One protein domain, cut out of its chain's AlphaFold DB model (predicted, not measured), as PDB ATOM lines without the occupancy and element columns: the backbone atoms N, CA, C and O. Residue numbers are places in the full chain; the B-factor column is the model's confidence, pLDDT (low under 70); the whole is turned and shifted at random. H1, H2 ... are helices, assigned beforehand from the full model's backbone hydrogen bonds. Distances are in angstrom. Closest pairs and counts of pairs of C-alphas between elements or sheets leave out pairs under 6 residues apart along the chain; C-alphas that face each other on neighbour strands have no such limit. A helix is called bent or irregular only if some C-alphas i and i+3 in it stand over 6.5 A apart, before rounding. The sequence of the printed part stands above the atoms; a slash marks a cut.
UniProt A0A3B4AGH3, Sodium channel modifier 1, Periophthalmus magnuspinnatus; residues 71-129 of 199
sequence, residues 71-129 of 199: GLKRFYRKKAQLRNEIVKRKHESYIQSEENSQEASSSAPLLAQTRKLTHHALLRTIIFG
ATOM      1  N   GLY A  71     -37.382  36.281  89.849       90.69
ATOM      2  CA  GLY A  71     -38.731  35.962  90.316       90.69
ATOM      3  C   GLY A  71     -39.736  35.880  89.164       90.69
ATOM      4  O   GLY A  71     -40.532  34.944  89.112       90.69
ATOM      5  N   LEU A  72     -39.632  36.790  88.196       90.94
ATOM      6  CA  LEU A  72     -40.513  36.902  87.038       90.94
ATOM      7  C   LEU A  72     -40.388  35.679  86.129       90.94
ATOM      8  O   LEU A  72     -41.388  35.042  85.800       90.94
ATOM      9  N   LYS A  73     -39.154  35.262  85.818       91.44
ATOM     10  CA  LYS A  73     -38.893  34.020  85.071       91.44
ATOM     11  C   LYS A  73     -39.538  32.809  85.745       91.44
ATOM     12  O   LYS A  73     -40.183  31.993  85.084       91.44
ATOM     13  N   ARG A  74     -39.395  32.689  87.068       91.06
ATOM     14  CA  ARG A  74     -39.994  31.591  87.840       91.06
ATOM     15  C   ARG A  74     -41.522  31.663  87.847       91.06
ATOM     16  O   ARG A  74     -42.170  30.628  87.681       91.06
ATOM     17  N   PHE A  75     -42.086  32.854  88.031       91.69
ATOM     18  CA  PHE A  75     -43.527  33.085  88.064       91.69
ATOM     19  C   PHE A  75     -44.180  32.681  86.741       91.69
ATOM     20  O   PHE A  75     -45.086  31.847  86.739       91.69
ATOM     21  N   TYR A  76     -43.662  33.163  85.609       90.69
ATOM     22  CA  TYR A  76     -44.211  32.822  84.295       90.69
ATOM     23  C   TYR A  76     -43.998  31.357  83.919       90.69
ATOM     24  O   TYR A  76     -44.906  30.747  83.349       90.69
ATOM     25  N   ARG A  77     -42.872  30.745  84.313       93.38
ATOM     26  CA  ARG A  77     -42.674  29.295  84.161       93.38
ATOM     27  C   ARG A  77     -43.769  28.512  84.886       93.38
ATOM     28  O   ARG A  77     -44.385  27.629  84.293       93.38
ATOM     29  N   LYS A  78     -44.053  28.864  86.142       92.69
ATOM     30  CA  LYS A  78     -45.098  28.212  86.940       92.69
ATOM     31  C   LYS A  78     -46.501  28.489  86.384       92.69
ATOM     32  O   LYS A  78     -47.307  27.569  86.285       92.69
ATOM     33  N   LYS A  79     -46.786  29.725  85.956       91.50
ATOM     34  CA  LYS A  79     -48.061  30.110  85.318       91.50
ATOM     35  C   LYS A  79     -48.298  29.331  84.018       91.50
ATOM     36  O   LYS A  79     -49.426  28.934  83.745       91.50
ATOM     37  N   ALA A  80     -47.259  29.077  83.221       94.00
ATOM     38  CA  ALA A  80     -47.349  28.238  82.024       94.00
ATOM     39  C   ALA A  80     -47.618  26.761  82.363       94.00
ATOM     40  O   ALA A  80     -48.519  26.163  81.783       94.00
ATOM     41  N   GLN A  81     -46.904  26.199  83.345       94.31
ATOM     42  CA  GLN A  81     -47.129  24.823  83.811       94.31
ATOM     43  C   GLN A  81     -48.571  24.607  84.285       94.31
ATOM     44  O   GLN A  81     -49.245  23.699  83.804       94.31
ATOM     45  N   LEU A  82     -49.079  25.497  85.141       95.12
ATOM     46  CA  LEU A  82     -50.452  25.421  85.644       95.12
ATOM     47  C   LEU A  82     -51.491  25.534  84.521       95.12
ATOM     48  O   LEU A  82     -52.488  24.816  84.536       95.12
ATOM     49  N   ARG A  83     -51.261  26.399  83.522       92.31
ATOM     50  CA  ARG A  83     -52.138  26.485  82.344       92.31
ATOM     51  C   ARG A  83     -52.182  25.163  81.580       92.31
ATOM     52  O   ARG A  83     -53.276  24.697  81.274       92.31
ATOM     53  N   ASN A  84     -51.034  24.535  81.342       94.12
ATOM     54  CA  ASN A  84     -50.965  23.244  80.653       94.12
ATOM     55  C   ASN A  84     -51.694  22.143  81.434       94.12
ATOM     56  O   ASN A  84     -52.445  21.366  80.852       94.12
ATOM     57  N   GLU A  85     -51.536  22.108  82.757       95.62
ATOM     58  CA  GLU A  85     -52.245  21.160  83.622       95.62
ATOM     59  C   GLU A  85     -53.763  21.385  83.631       95.62
ATOM     60  O   GLU A  85     -54.530  20.425  83.671       95.62
ATOM     61  N   ILE A  86     -54.225  22.639  83.586       95.12
ATOM     62  CA  ILE A  86     -55.656  22.961  83.473       95.12
ATOM     63  C   ILE A  86     -56.199  22.500  82.122       95.12
ATOM     64  O   ILE A  86     -57.254  21.873  82.080       95.12
ATOM     65  N   VAL A  87     -55.493  22.793  81.027       93.38
ATOM     66  CA  VAL A  87     -55.891  22.356  79.681       93.38
ATOM     67  C   VAL A  87     -55.955  20.832  79.615       93.38
ATOM     68  O   VAL A  87     -56.953  20.293  79.144       93.38
ATOM     69  N   LYS A  88     -54.954  20.138  80.169       92.31
ATOM     70  CA  LYS A  88     -54.930  18.675  80.251       92.31
ATOM     71  C   LYS A  88     -56.135  18.128  81.020       92.31
ATOM     72  O   LYS A  88     -56.849  17.290  80.485       92.31
ATOM     73  N   ARG A  89     -56.418  18.648  82.220       94.00
ATOM     74  CA  ARG A  89     -57.583  18.224  83.023       94.00
ATOM     75  C   ARG A  89     -58.910  18.482  82.314       94.00
ATOM     76  O   ARG A  89     -59.799  17.640  82.356       94.00
ATOM     77  N   LYS A  90     -59.052  19.630  81.643       91.19
ATOM     78  CA  LYS A  90     -60.246  19.938  80.841       91.19
ATOM     79  C   LYS A  90     -60.411  18.948  79.689       91.19
ATOM     80  O   LYS A  90     -61.510  18.448  79.473       91.19
ATOM     81  N   HIS A  91     -59.329  18.639  78.982       90.00
ATOM     82  CA  HIS A  91     -59.353  17.662  77.899       90.00
ATOM     83  C   HIS A  91     -59.712  16.255  78.398       90.00
ATOM     84  O   HIS A  91     -60.573  15.607  77.811       90.00
ATOM     85  N   GLU A  92     -59.130  15.816  79.515       87.00
ATOM     86  CA  GLU A  92     -59.479  14.544  80.159       87.00
ATOM     87  C   GLU A  92     -60.965  14.497  80.542       87.00
ATOM     88  O   GLU A  92     -61.641  13.522  80.226       87.00
ATOM     89  N   SER A  93     -61.505  15.575  81.125       90.06
ATOM     90  CA  SER A  93     -62.933  15.649  81.465       90.06
ATOM     91  C   SER A  93     -63.849  15.578  80.239       90.06
ATOM     92  O   SER A  93     -64.894  14.937  80.302       90.06
ATOM     93  N   TYR A  94     -63.435  16.175  79.115       87.06
ATOM     94  CA  TYR A  94     -64.173  16.126  77.852       87.06
ATOM     95  C   TYR A  94     -64.202  14.707  77.269       87.06
ATOM     96  O   TYR A  94     -65.263  14.210  76.894       87.06
ATOM     97  N   ILE A  95     -63.053  14.022  77.246       80.62
ATOM     98  CA  ILE A  95     -62.988  12.618  76.813       80.62
ATOM     99  C   ILE A  95     -63.874  11.746  77.709       80.62
ATOM    100  O   ILE A  95     -64.633  10.924  77.200       80.62
ATOM    101  N   GLN A  96     -63.819  11.950  79.028       83.75
ATOM    102  CA  GLN A  96     -64.601  11.167  79.981       83.75
ATOM    103  C   GLN A  96     -66.116  11.370  79.805       83.75
ATOM    104  O   GLN A  96     -66.875  10.405  79.894       83.75
ATOM    105  N   SER A  97     -66.574  12.596  79.521       78.31
ATOM    106  CA  SER A  97     -67.993  12.858  79.244       78.31
ATOM    107  C   SER A  97     -68.482  12.220  77.940       78.31
ATOM    108  O   SER A  97     -69.605  11.713  77.898       78.31
ATOM    109  N   GLU A  98     -67.648  12.200  76.897       74.81
ATOM    110  CA  GLU A  98     -67.962  11.532  75.626       74.81
ATOM    111  C   GLU A  98     -68.037  10.009  75.799       74.81
ATOM    112  O   GLU A  98     -68.968   9.364  75.314       74.81
ATOM    113  N   GLU A  99     -67.096   9.433  76.553       68.06
ATOM    114  CA  GLU A  99     -67.066   8.000  76.838       68.06
ATOM    115  C   GLU A  99     -68.307   7.547  77.619       68.06
ATOM    116  O   GLU A  99     -68.967   6.583  77.226       68.06
ATOM    117  N   ASN A 100     -68.677   8.281  78.673       70.19
ATOM    118  CA  ASN A 100     -69.855   7.979  79.489       70.19
ATOM    119  C   ASN A 100     -71.172   8.107  78.691       70.19
ATOM    120  O   ASN A 100     -72.119   7.355  78.917       70.19
ATOM    121  N   SER A 101     -71.229   9.021  77.717       66.88
ATOM    122  CA  SER A 101     -72.402   9.202  76.847       66.88
ATOM    123  C   SER A 101     -72.546   8.078  75.809       66.88
ATOM    124  O   SER A 101     -73.658   7.673  75.474       66.88
ATOM    125  N   GLN A 102     -71.432   7.531  75.319       59.38
ATOM    126  CA  GLN A 102     -71.423   6.419  74.361       59.38
ATOM    127  C   GLN A 102     -71.695   5.057  75.024       59.38
ATOM    128  O   GLN A 102     -72.286   4.176  74.392       59.38
ATOM    129  N   GLU A 103     -71.319   4.877  76.295       55.38
ATOM    130  CA  GLU A 103     -71.618   3.658  77.060       55.38
ATOM    131  C   GLU A 103     -73.118   3.452  77.305       55.38
ATOM    132  O   GLU A 103     -73.599   2.327  77.187       55.38
ATOM    133  N   ALA A 104     -73.884   4.522  77.540       54.97
ATOM    134  CA  ALA A 104     -75.331   4.435  77.760       54.97
ATOM    135  C   ALA A 104     -76.140   4.046  76.500       54.97
ATOM    136  O   ALA A 104     -77.304   3.667  76.610       54.97
ATOM    137  N   SER A 105     -75.543   4.126  75.303       55.53
ATOM    138  CA  SER A 105     -76.243   3.984  74.017       55.53
ATOM    139  C   SER A 105     -75.905   2.708  73.228       55.53
ATOM    140  O   SER A 105     -76.514   2.483  72.181       55.53
ATOM    141  N   SER A 106     -74.931   1.885  73.640       55.19
ATOM    142  CA  SER A 106     -74.384   0.848  72.745       55.19
ATOM    143  C   SER A 106     -74.767  -0.587  73.130       55.19
ATOM    144  O   SER A 106     -74.313  -1.147  74.120       55.19
ATOM    145  N   SER A 107     -75.561  -1.235  72.274       59.44
ATOM    146  CA  SER A 107     -75.949  -2.651  72.383       59.44
ATOM    147  C   SER A 107     -74.821  -3.643  72.023       59.44
ATOM    148  O   SER A 107     -75.087  -4.830  71.855       59.44
ATOM    149  N   ALA A 108     -73.571  -3.181  71.852       60.97
ATOM    150  CA  ALA A 108     -72.452  -3.981  71.340       60.97
ATOM    151  C   ALA A 108     -71.095  -3.584  71.980       60.97
ATOM    152  O   ALA A 108     -70.371  -2.741  71.437       60.97
ATOM    153  N   PRO A 109     -70.699  -4.211  73.104       67.06
ATOM    154  CA  PRO A 109     -69.545  -3.786  73.910       67.06
ATOM    155  C   PRO A 109     -68.178  -3.924  73.204       67.06
ATOM    156  O   PRO A 109     -67.285  -3.105  73.413       67.06
ATOM    157  N   LEU A 110     -68.013  -4.901  72.303       66.31
ATOM    158  CA  LEU A 110     -66.763  -5.133  71.550       66.31
ATOM    159  C   LEU A 110     -66.477  -4.056  70.482       66.31
ATOM    160  O   LEU A 110     -65.327  -3.667  70.259       66.31
ATOM    161  N   LEU A 111     -67.529  -3.533  69.841       69.06
ATOM    162  CA  LEU A 111     -67.432  -2.428  68.878       69.06
ATOM    163  C   LEU A 111     -67.191  -1.085  69.583       69.06
ATOM    164  O   LEU A 111     -66.483  -0.229  69.056       69.06
ATOM    165  N   ALA A 112     -67.725  -0.909  70.794       67.44
ATOM    166  CA  ALA A 112     -67.427   0.252  71.626       67.44
ATOM    167  C   ALA A 112     -65.954   0.264  72.069       67.44
ATOM    168  O   ALA A 112     -65.296   1.292  71.952       67.44
ATOM    169  N   GLN A 113     -65.390  -0.876  72.491       73.06
ATOM    170  CA  GLN A 113     -63.988  -0.963  72.921       73.06
ATOM    171  C   GLN A 113     -62.991  -0.637  71.793       73.06
ATOM    172  O   GLN A 113     -62.027   0.098  72.008       73.06
ATOM    173  N   THR A 114     -63.236  -1.124  70.574       78.50
ATOM    174  CA  THR A 114     -62.410  -0.806  69.392       78.50
ATOM    175  C   THR A 114     -62.550   0.656  68.958       78.50
ATOM    176  O   THR A 114     -61.548   1.306  68.648       78.50
ATOM    177  N   ARG A 115     -63.763   1.224  69.011       75.06
ATOM    178  CA  ARG A 115     -63.997   2.664  68.791       75.06
ATOM    179  C   ARG A 115     -63.317   3.541  69.845       75.06
ATOM    180  O   ARG A 115     -62.713   4.542  69.488       75.06
ATOM    181  N   LYS A 116     -63.332   3.145  71.118       70.38
ATOM    182  CA  LYS A 116     -62.648   3.862  72.206       70.38
ATOM    183  C   LYS A 116     -61.129   3.847  72.043       70.38
ATOM    184  O   LYS A 116     -60.495   4.894  72.148       70.38
ATOM    185  N   LEU A 117     -60.547   2.687  71.724       72.19
ATOM    186  CA  LEU A 117     -59.106   2.551  71.474       72.19
ATOM    187  C   LEU A 117     -58.648   3.417  70.293       72.19
ATOM    188  O   LEU A 117     -57.627   4.097  70.385       72.19
ATOM    189  N   THR A 118     -59.419   3.428  69.204       75.00
ATOM    190  CA  THR A 118     -59.118   4.244  68.017       75.00
ATOM    191  C   THR A 118     -59.339   5.736  68.272       75.00
ATOM    192  O   THR A 118     -58.469   6.534  67.940       75.00
ATOM    193  N   HIS A 119     -60.426   6.132  68.936       68.81
ATOM    194  CA  HIS A 119     -60.706   7.530  69.276       68.81
ATOM    195  C   HIS A 119     -59.666   8.122  70.243       68.81
ATOM    196  O   HIS A 119     -59.155   9.213  70.004       68.81
ATOM    197  N   HIS A 120     -59.267   7.380  71.283       68.00
ATOM    198  CA  HIS A 120     -58.204   7.801  72.203       68.00
ATOM    199  C   HIS A 120     -56.839   7.897  71.501       68.00
ATOM    200  O   HIS A 120     -56.065   8.814  71.777       68.00
ATOM    201  N   ALA A 121     -56.542   6.992  70.558       67.50
ATOM    202  CA  ALA A 121     -55.341   7.084  69.734       67.50
ATOM    203  C   ALA A 121     -55.361   8.333  68.840       67.50
ATOM    204  O   ALA A 121     -54.372   9.056  68.828       67.50
ATOM    205  N   LEU A 122     -56.481   8.631  68.172       67.31
ATOM    206  CA  LEU A 122     -56.618   9.801  67.298       67.31
ATOM    207  C   LEU A 122     -56.558  11.126  68.072       67.31
ATOM    208  O   LEU A 122     -55.858  12.042  67.665       67.31
ATOM    209  N   LEU A 123     -57.213  11.246  69.228       63.09
ATOM    210  CA  LEU A 123     -57.138  12.472  70.033       63.09
ATOM    211  C   LEU A 123     -55.742  12.695  70.634       63.09
ATOM    212  O   LEU A 123     -55.247  13.822  70.668       63.09
ATOM    213  N   ARG A 124     -55.060  11.619  71.049       56.75
ATOM    214  CA  ARG A 124     -53.679  11.691  71.544       56.75
ATOM    215  C   ARG A 124     -52.687  12.011  70.427       56.75
ATOM    216  O   ARG A 124     -51.732  12.745  70.673       56.75
ATOM    217  N   THR A 125     -52.907  11.504  69.214       54.69
ATOM    218  CA  THR A 125     -52.081  11.853  68.053       54.69
ATOM    219  C   THR A 125     -52.359  13.260  67.553       54.69
ATOM    220  O   THR A 125     -51.422  13.875  67.084       54.69
ATOM    221  N   ILE A 126     -53.555  13.831  67.705       52.22
ATOM    222  CA  ILE A 126     -53.802  15.230  67.309       52.22
ATOM    223  C   ILE A 126     -53.096  16.218  68.262       52.22
ATOM    224  O   ILE A 126     -52.622  17.260  67.821       52.22
ATOM    225  N   ILE A 127     -52.928  15.874  69.548       53.00
ATOM    226  CA  ILE A 127     -52.194  16.716  70.520       53.00
ATOM    227  C   ILE A 127     -50.663  16.550  70.413       53.00
ATOM    228  O   ILE A 127     -49.924  17.487  70.706       53.00
ATOM    229  N   PHE A 128     -50.164  15.392  69.962       43.91
ATOM    230  CA  PHE A 128     -48.727  15.135  69.731       43.91
ATOM    231  C   PHE A 128     -48.322  15.120  68.245       43.91
ATOM    232  O   PHE A 128     -47.195  14.761  67.902       43.91
ATOM    233  N   GLY A 129     -49.229  15.500  67.351       41.97
ATOM    234  CA  GLY A 129     -49.115  15.297  65.909       41.97
ATOM    235  C   GLY A 129     -49.428  16.552  65.123       41.97
ATOM    236  O   GLY A 129     -50.172  16.513  64.154       41.97
TER     237      GLY A 129
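This is residues 71 to 129 of the 199 residues of the protein "Sodium channel modifier 1" of Periophthalmus magnuspinnatus (UniProt A0A3B4AGH3). One long helix, H1, makes the length of the model, and a shorter helix, H2, folds back beside its far part as an uneven helical hairpin. The two arms spread apart from the turn, and residues 71 to 90 of H1 stick out alone beyond their meeting place. The printed part has 59 residues with two named helices, H1 then H2, and no named strand; its class is all helix. It is extended, with a radius of gyration of the C-alphas of 16.5 A, and spans 56 by 23 by 10 A, a rod in outline.

Start with H1, residues 71 to 103, and look from there to H2, residues 109 to 128. The two only just touch, with 3 pairs of C-alphas within 8 A, made by residues 99 to 103 of H1 and residues 112 to 116 of H2 alone. Their closest C-alphas are those of Glu 99 and Lys 116, 7.6 A apart. Their lines stand at a shallow tilt of 22 degrees and run opposite ways, a helical hairpin with centres 19.5 A apart. In both H1 and H2 every O i to N i+4 pair is within hydrogen-bond range.

Find C-alpha 71 at (-38.731, 35.962, 90.316); from there H1 runs 48.0 A to C-alpha 103 at (-71.618, 3.658, 77.060). H2 begins at C-alpha 109 and runs 28.4 A to C-alpha 128 at (-48.727, 15.135, 69.731). Neither helix is bent.

Look for the two C-alphas farthest apart at Gly 71 and Ser 107, 56.5 A. The printed part has no cut, and the link from H1 to H2, five residues, is tight. Residues 104 to 111 and 124 to 129 also stand free. The mean pLDDT of the printed part is 76.0; residue 99, residues 101 to 112 and residues 119 to 129 are under 70.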